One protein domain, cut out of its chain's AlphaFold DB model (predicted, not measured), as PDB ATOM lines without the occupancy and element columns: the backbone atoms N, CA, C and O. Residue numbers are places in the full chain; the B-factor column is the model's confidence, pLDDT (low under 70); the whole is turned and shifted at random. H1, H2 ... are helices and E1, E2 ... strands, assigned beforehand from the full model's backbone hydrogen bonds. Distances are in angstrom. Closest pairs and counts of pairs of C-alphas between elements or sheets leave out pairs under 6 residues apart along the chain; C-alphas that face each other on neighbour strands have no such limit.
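Overview. This is residues 7 to 70 of the 427 residues of the protein "PAZ domain protein" of Oesophagostomum dentatum (UniProt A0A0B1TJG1). With little regular structure, the domain is two small two-stranded hairpins, E3 with E4 and E1 with E2, a short helix, H1, beside the smaller one, and a loop from E3 to E4 that reaches to one end of the longest axis. The 64 printed residues hold E1, E2, H1, E3 and E4 in chain order, class mixed, with 24 residues in these named elements. The whole is only just compact, close to loose, radius of gyration of the C-alphas 12.7 A, spanning 40 by 26 by 19 A.

Arrangement. E3, residues 46 to 50, and E4, residues 62 to 65, form an antiparallel hairpin at 147 degrees, with N 47 and O 65 2.8 A apart, within hydrogen-bond range. Residues 7 to 8 pair antiparallel with residues 46 to 47 of E3. E1, residues 16 to 18, and E2, residues 24 to 26, form an antiparallel hairpin at 141 degrees, with N 17 and O 25 within hydrogen-bond range at 2.9 A. E1 and E2 are apart from E3 and E4. The closest C-alphas of E1 and H1, residues 27 to 35, are those of Thr 16 and Leu 27, 6.4 A. In H1 every O i to N i+4 pair is within hydrogen-bond range.

Along the chain. E3 measures 12.7 A, H1 11.6 A. E1 begins at C-alpha 16 (619.651, 211.277, 884.981); E4 ends at C-alpha 65 (623.996, 213.871, 896.752).

Size, cuts and confidence. The farthest C-alphas, of Thr 40 and Pro 56, are 39.9 A apart. The link E3 to E4 is long. The printed part has no cut; residue 56 is under pLDDT 70.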
ATOM      1  N   ILE A   7     615.000 215.349 901.065       95.50
ATOM      2  CA  ILE A   7     615.279 213.999 900.578       95.50
ATOM      3  C   ILE A   7     614.254 213.709 899.486       95.50
ATOM      4  O   ILE A   7     613.052 213.800 899.735       95.50
ATOM      5  N   ASP A   8     614.730 213.378 898.292       94.25
ATOM      6  CA  ASP A   8     613.897 212.941 897.182       94.25
ATOM      7  C   ASP A   8     613.891 211.413 897.114       94.25
ATOM      8  O   ASP A   8     614.894 210.776 896.792       94.25
ATOM      9  N   TYR A   9     612.739 210.833 897.444       95.12
ATOM     10  CA  TYR A   9     612.502 209.389 897.413       95.12
ATOM     11  C   TYR A   9     612.067 208.872 896.036       95.12
ATOM     12  O   TYR A   9     611.918 207.666 895.862       95.12
ATOM     13  N   LYS A  10     611.809 209.762 895.069       94.50
ATOM     14  CA  LYS A  10     611.466 209.395 893.688       94.50
ATOM     15  C   LYS A  10     612.711 209.278 892.815       94.50
ATOM     16  O   LYS A  10     612.686 208.553 891.825       94.50
ATOM     17  N   MET A  11     613.776 209.991 893.173       93.94
ATOM     18  CA  MET A  11     615.084 209.874 892.540       93.94
ATOM     19  C   MET A  11     615.939 208.792 893.206       93.94
ATOM     20  O   MET A  11     615.778 208.474 894.382       93.94
ATOM     21  N   ASN A  12     616.887 208.262 892.441       94.75
ATOM     22  CA  ASN A  12     617.843 207.245 892.869       94.75
ATOM     23  C   ASN A  12     619.179 207.385 892.108       94.75
ATOM     24  O   ASN A  12     619.344 208.300 891.298       94.75
ATOM     25  N   ALA A  13     620.145 206.488 892.326       94.19
ATOM     26  CA  ALA A  13     621.472 206.601 891.704       94.19
ATOM     27  C   ALA A  13     621.465 206.506 890.162       94.19
ATOM     28  O   ALA A  13     622.397 206.983 889.507       94.19
ATOM     29  N   LEU A  14     620.416 205.920 889.578       95.25
ATOM     30  CA  LEU A  14     620.221 205.788 888.132       95.25
ATOM     31  C   LEU A  14     619.465 206.976 887.522       95.25
ATOM     32  O   LEU A  14     619.341 207.058 886.301       95.25
ATOM     33  N   SER A  15     618.983 207.908 888.348       94.12
ATOM     34  CA  SER A  15     618.355 209.141 887.873       94.12
ATOM     35  C   SER A  15     619.341 209.967 887.049       94.12
ATOM     36  O   SER A  15     620.528 210.067 887.385       94.12
ATOM     37  N   THR A  16     618.847 210.537 885.952       92.62
ATOM     38  CA  THR A  16     619.651 211.277 884.981       92.62
ATOM     39  C   THR A  16     619.646 212.774 885.258       92.62
ATOM     40  O   THR A  16     618.672 213.340 885.749       92.62
ATOM     41  N   PHE A  17     620.752 213.426 884.917       90.38
ATOM     42  CA  PHE A  17     620.880 214.876 884.885       90.38
ATOM     43  C   PHE A  17     621.824 215.283 883.748       90.38
ATOM     44  O   PHE A  17     622.563 214.455 883.205       90.38
ATOM     45  N   THR A  18     621.788 216.560 883.380       90.06
ATOM     46  CA  THR A  18     622.596 217.098 882.284       90.06
ATOM     47  C   THR A  18     623.813 217.826 882.840       90.06
ATOM     48  O   THR A  18     623.689 218.671 883.729       90.06
ATOM     49  N   LEU A  19     624.995 217.489 882.327       86.06
ATOM     50  CA  LEU A  19     626.247 218.170 882.647       86.06
ATOM     51  C   LEU A  19     626.299 219.567 882.009       86.06
ATOM     52  O   LEU A  19     625.522 219.897 881.115       86.06
ATOM     53  N   SER A  20     627.250 220.397 882.445       84.00
ATOM     54  CA  SER A  20     627.437 221.752 881.902       84.00
ATOM     55  C   SER A  20     627.789 221.777 880.411       84.00
ATOM     56  O   SER A  20     627.586 222.794 879.760       84.00
ATOM     57  N   ASP A  21     628.321 220.674 879.883       86.81
ATOM     58  CA  ASP A  21     628.640 220.488 878.463       86.81
ATOM     59  C   ASP A  21     627.447 219.971 877.631       86.81
ATOM     60  O   ASP A  21     627.581 219.756 876.430       86.81
ATOM     61  N   GLY A  22     626.278 219.780 878.256       87.62
ATOM     62  CA  GLY A  22     625.065 219.277 877.611       87.62
ATOM     63  C   GLY A  22     624.925 217.751 877.600       87.62
ATOM     64  O   GLY A  22     623.891 217.244 877.165       87.62
ATOM     65  N   THR A  23     625.909 217.002 878.100       90.75
ATOM     66  CA  THR A  23     625.877 215.533 878.091       90.75
ATOM     67  C   THR A  23     624.926 214.994 879.168       90.75
ATOM     68  O   THR A  23     625.092 215.327 880.348       90.75
ATOM     69  N   PRO A  24     623.950 214.128 878.825       92.12
ATOM     70  CA  PRO A  24     623.138 213.441 879.821       92.12
ATOM     71  C   PRO A  24     623.946 212.322 880.491       92.12
ATOM     72  O   PRO A  24     624.595 211.511 879.829       92.12
ATOM     73  N   THR A  25     623.888 212.246 881.816       94.88
ATOM     74  CA  THR A  25     624.530 211.186 882.602       94.88
ATOM     75  C   THR A  25     623.667 210.806 883.800       94.88
ATOM     76  O   THR A  25     622.743 211.530 884.161       94.88
ATOM     77  N   THR A  26     623.947 209.667 884.429       94.81
ATOM     78  CA  THR A  26     623.328 209.286 885.708       94.81
ATOM     79  C   THR A  26     624.169 209.786 886.879       94.81
ATOM     80  O   THR A  26     625.376 210.012 886.731       94.81
ATOM     81  N   LEU A  27     623.562 209.920 888.063       93.69
ATOM     82  CA  LEU A  27     624.304 210.241 889.290       93.69
ATOM     83  C   LEU A  27     625.427 209.221 889.550       93.69
ATOM     84  O   LEU A  27     626.558 209.623 889.822       93.69
ATOM     85  N   ARG A  28     625.155 207.919 889.374       94.62
ATOM     86  CA  ARG A  28     626.162 206.845 889.452       94.62
ATOM     87  C   ARG A  28     627.343 207.105 888.519       94.62
ATOM     88  O   ARG A  28     628.482 207.174 888.976       94.62
ATOM     89  N   ASN A  29     627.070 207.279 887.224       94.12
ATOM     90  CA  ASN A  29     628.123 207.432 886.222       94.12
ATOM     91  C   ASN A  29     628.941 208.704 886.454       94.12
ATOM     92  O   ASN A  29     630.146 208.709 886.216       94.12
ATOM     93  N   TYR A  30     628.304 209.778 886.928       94.31
ATOM     94  CA  TYR A  30     629.004 211.006 887.285       94.31
ATOM     95  C   TYR A  30     629.999 210.783 888.428       94.31
ATOM     96  O   TYR A  30     631.173 211.123 888.279       94.31
ATOM     97  N   PHE A  31     629.569 210.182 889.544       94.69
ATOM     98  CA  PHE A  31     630.459 209.952 890.685       94.69
ATOM     99  C   PHE A  31     631.585 208.957 890.373       94.69
ATOM    100  O   PHE A  31     632.718 209.158 890.818       94.69
ATOM    101  N   GLU A  32     631.310 207.940 889.557       94.25
ATOM    102  CA  GLU A  32     632.328 206.986 889.119       94.25
ATOM    103  C   GLU A  32     633.356 207.642 888.187       94.25
ATOM    104  O   GLU A  32     634.555 207.517 888.416       94.25
ATOM    105  N   ARG A  33     632.925 208.403 887.173       93.00
ATOM    106  CA  ARG A  33     633.854 209.027 886.217       93.00
ATOM    107  C   ARG A  33     634.649 210.184 886.815       93.00
ATOM    108  O   ARG A  33     635.844 210.287 886.564       93.00
ATOM    109  N   GLN A  34     633.994 211.057 887.578       92.81
ATOM    110  CA  GLN A  34     634.611 212.288 888.074       92.81
ATOM    111  C   GLN A  34     635.471 212.056 889.321       92.81
ATOM    112  O   GLN A  34     636.491 212.720 889.494       92.81
ATOM    113  N   TYR A  35     635.052 211.141 890.200       93.38
ATOM    114  CA  TYR A  35     635.673 210.951 891.514       93.38
ATOM    115  C   TYR A  35     636.167 209.520 891.760       93.38
ATOM    116  O   TYR A  35     636.721 209.259 892.827       93.38
ATOM    117  N   ASN A  36     635.995 208.599 890.801       94.62
ATOM    118  CA  ASN A  36     636.349 207.181 890.938       94.62
ATOM    119  C   ASN A  36     635.660 206.501 892.139       94.62
ATOM    120  O   ASN A  36     636.251 205.677 892.838       94.62
ATOM    121  N   LEU A  37     634.402 206.875 892.398       93.25
ATOM    122  CA  LEU A  37     633.590 206.334 893.488       93.25
ATOM    123  C   LEU A  37     632.568 205.335 892.942       93.25
ATOM    124  O   LEU A  37     631.671 205.704 892.187       93.25
ATOM    125  N   LYS A  38     632.694 204.067 893.345       92.75
ATOM    126  CA  LYS A  38     631.768 202.997 892.954       92.75
ATOM    127  C   LYS A  38     630.667 202.837 893.991       92.75
ATOM    128  O   LYS A  38     630.962 202.634 895.164       92.75
ATOM    129  N   LEU A  39     629.419 202.893 893.538       91.69
ATOM    130  CA  LEU A  39     628.243 202.708 894.385       91.69
ATOM    131  C   LEU A  39     627.880 201.233 894.506       91.69
ATOM    132  O   LEU A  39     627.872 200.505 893.506       91.69
ATOM    133  N   THR A  40     627.502 200.827 895.711       92.88
ATOM    134  CA  THR A  40     627.022 199.476 896.016       92.88
ATOM    135  C   THR A  40     625.512 199.347 895.856       92.88
ATOM    136  O   THR A  40     625.047 198.266 895.507       92.88
ATOM    137  N   THR A  41     624.745 200.428 896.050       91.25
ATOM    138  CA  THR A  41     623.270 200.390 896.012       91.25
ATOM    139  C   THR A  41     622.688 201.425 895.049       91.25
ATOM    140  O   THR A  41     622.950 202.618 895.181       91.25
ATOM    141  N   ASP A  42     621.839 200.992 894.113       92.88
ATOM    142  CA  ASP A  42     621.154 201.895 893.176       92.88
ATOM    143  C   ASP A  42     619.886 202.533 893.732       92.88
ATOM    144  O   ASP A  42     619.599 203.686 893.422       92.88
ATOM    145  N   GLU A  43     619.147 201.804 894.568       93.88
ATOM    146  CA  GLU A  43     617.797 202.158 895.034       93.88
ATOM    147  C   GLU A  43     617.777 203.196 896.169       93.88
ATOM    148  O   GLU A  43     616.717 203.535 896.692       93.88
ATOM    149  N   GLN A  44     618.941 203.708 896.573       94.56
ATOM    150  CA  GLN A  44     619.025 204.720 897.620       94.56
ATOM    151  C   GLN A  44     618.356 206.034 897.175       94.56
ATOM    152  O   GLN A  44     618.534 206.441 896.024       94.56
ATOM    153  N   PRO A  45     617.629 206.726 898.072       96.00
ATOM    154  CA  PRO A  45     617.050 208.029 897.760       96.00
ATOM    155  C   PRO A  45     618.149 209.075 897.551       96.00
ATOM    156  O   PRO A  45     619.291 208.887 897.972       96.00
ATOM    157  N   VAL A  46     617.806 210.215 896.959       95.75
ATOM    158  CA  VAL A  46     618.756 211.308 896.709       95.75
ATOM    159  C   VAL A  46     618.582 212.411 897.750       95.75
ATOM    160  O   VAL A  46     617.475 212.855 898.044       95.75
ATOM    161  N   LEU A  47     619.685 212.889 898.318       95.50
ATOM    162  CA  LEU A  47     619.695 214.051 899.203       95.50
ATOM    163  C   LEU A  47     619.802 215.329 898.372       95.50
ATOM    164  O   LEU A  47     620.673 215.441 897.507       95.50
ATOM    165  N   ILE A  48     618.961 216.314 898.678       93.25
ATOM    166  CA  ILE A  48     618.967 217.619 898.018       93.25
ATOM    167  C   ILE A  48     619.627 218.640 898.940       93.25
ATOM    168  O   ILE A  48     619.294 218.757 900.123       93.25
ATOM    169  N   SER A  49     620.565 219.402 898.382       91.19
ATOM    170  CA  SER A  49     621.120 220.600 899.002       91.19
ATOM    171  C   SER A  49     620.872 221.800 898.100       91.19
ATOM    172  O   SER A  49     621.434 221.895 897.011       91.19
ATOM    173  N   GLU A  50     620.028 222.716 898.563       87.81
ATOM    174  CA  GLU A  50     619.748 223.965 897.857       87.81
ATOM    175  C   GLU A  50     620.721 225.056 898.309       87.81
ATOM    176  O   GLU A  50     620.799 225.418 899.489       87.81
ATOM    177  N   GLY A  51     621.504 225.564 897.358       76.94
ATOM    178  CA  GLY A  51     622.344 226.736 897.549       76.94
ATOM    179  C   GLY A  51     621.519 228.022 897.598       76.94
ATOM    180  O   GLY A  51     620.362 228.067 897.182       76.94
ATOM    181  N   LYS A  52     622.130 229.110 898.080       72.81
ATOM    182  CA  LYS A  52     621.520 230.437 897.937       72.81
ATOM    183  C   LYS A  52     621.512 230.834 896.451       72.81
ATOM    184  O   LYS A  52     622.514 230.573 895.778       72.81
ATOM    185  N   PRO A  53     620.441 231.468 895.945       70.81
ATOM    186  CA  PRO A  53     620.434 232.010 894.591       70.81
ATOM    187  C   PRO A  53     621.576 233.022 894.445       70.81
ATOM    188  O   PRO A  53     621.823 233.823 895.351       70.81
ATOM    189  N   LYS A  54     622.317 232.942 893.334       70.19
ATOM    190  CA  LYS A  54     623.488 233.799 893.097       70.19
ATOM    191  C   LYS A  54     623.079 235.221 892.712       70.19
ATOM    192  O   LYS A  54     623.834 236.151 892.985       70.19
ATOM    193  N   GLN A  55     621.887 235.390 892.134       71.31
ATOM    194  CA  GLN A  55     621.299 236.681 891.782       71.31
ATOM    195  C   GLN A  55     619.802 236.751 892.150       71.31
ATOM    196  O   GLN A  55     619.138 235.712 892.228       71.31
ATOM    197  N   PRO A  56     619.241 237.956 892.383       62.88
ATOM    198  CA  PRO A  56     617.807 238.132 892.612       62.88
ATOM    199  C   PRO A  56     616.984 237.656 891.402       62.88
ATOM    200  O   PRO A  56     617.151 238.178 890.305       62.88
ATOM    201  N   GLY A  57     616.090 236.684 891.607       70.94
ATOM    202  CA  GLY A  57     615.205 236.141 890.564       70.94
ATOM    203  C   GLY A  57     615.680 234.842 889.902       70.94
ATOM    204  O   GLY A  57     614.928 234.257 889.128       70.94
ATOM    205  N   GLU A  58     616.883 234.356 890.222       76.12
ATOM    206  CA  GLU A  58     617.382 233.064 889.739       76.12
ATOM    207  C   GLU A  58     616.922 231.917 890.656       76.12
ATOM    208  O   GLU A  58     616.833 232.076 891.878       76.12
ATOM    209  N   ALA A  59     616.638 230.744 890.080       70.25
ATOM    210  CA  ALA A  59     616.334 229.557 890.870       70.25
ATOM    211  C   ALA A  59     617.561 229.148 891.717       70.25
ATOM    212  O   ALA A  59     618.699 229.240 891.244       70.25
ATOM    213  N   PRO A  60     617.372 228.700 892.971       74.56
ATOM    214  CA  PRO A  60     618.477 228.241 893.800       74.56
ATOM    215  C   PRO A  60     619.182 227.050 893.143       74.56
ATOM    216  O   PRO A  60     618.544 226.122 892.648       74.56
ATOM    217  N   GLN A  61     620.519 227.064 893.158       80.50
ATOM    218  CA  GLN A  61     621.307 225.959 892.620       80.50
ATOM    219  C   GLN A  61     621.058 224.702 893.465       80.50
ATOM    220  O   GLN A  61     621.436 224.652 894.638       80.50
ATOM    221  N   GLN A  62     620.436 223.688 892.867       86.62
ATOM    222  CA  GLN A  62     620.200 222.402 893.515       86.62
ATOM    223  C   GLN A  62     621.404 221.481 893.311       86.62
ATOM    224  O   GLN A  62     621.927 221.342 892.208       86.62
ATOM    225  N   THR A  63     621.864 220.860 894.396       90.25
ATOM    226  CA  THR A  63     622.899 219.822 894.370       90.25
ATOM    227  C   THR A  63     622.293 218.501 894.819       90.25
ATOM    228  O   THR A  63     621.708 218.431 895.901       90.25
ATOM    229  N   TYR A  64     622.483 217.462 894.012       93.00
ATOM    230  CA  TYR A  64     622.057 216.096 894.304       93.00
ATOM    231  C   TYR A  64     623.221 215.301 894.894       93.00
ATOM    232  O   TYR A  64     624.316 215.276 894.331       93.00
ATOM    233  N   LEU A  65     622.995 214.658 896.036       94.12
ATOM    234  CA  LEU A  65     623.996 213.871 896.752       94.12
ATOM    235  C   LEU A  65     623.437 212.486 897.069       94.12
ATOM    236  O   LEU A  65     622.262 212.346 897.400       94.12
ATOM    237  N   LEU A  66     624.284 211.463 897.014       95.19
ATOM    238  CA  LEU A  66     623.891 210.093 897.334       95.19
ATOM    239  C   LEU A  66     624.241 209.766 898.796       95.19
ATOM    240  O   LEU A  66     625.388 210.003 899.186       95.19
ATOM    241  N   PRO A  67     623.297 209.236 899.605       95.00
ATOM    242  CA  PRO A  67     623.510 208.857 901.003       95.00
ATOM    243  C   PRO A  67     624.779 208.034 901.261       95.00
ATOM    244  O   PRO A  67     625.481 208.291 902.232       95.00
ATOM    245  N   GLU A  68     625.099 207.088 900.379       94.88
ATOM    246  CA  GLU A  68     626.282 206.220 900.469       94.88
ATOM    247  C   GLU A  68     627.610 206.995 900.420       94.88
ATOM    248  O   GLU A  68     628.610 206.551 900.981       94.88
ATOM    249  N   LEU A  69     627.624 208.172 899.786       93.31
ATOM    250  CA  LEU A  69     628.827 208.985 899.581       93.31
ATOM    251  C   LEU A  69     628.949 210.151 900.566       93.31
ATOM    252  O   LEU A  69     629.908 210.925 900.495       93.31
ATOM    253  N   VAL A  70     627.983 210.322 901.469       92.56
ATOM    254  CA  VAL A  70     627.981 211.430 902.423       92.56
ATOM    255  C   VAL A  70     628.173 210.943 903.848       92.56
ATOM    256  O   VAL A  70     627.613 209.943 904.286       92.56
TER     257      VAL A  70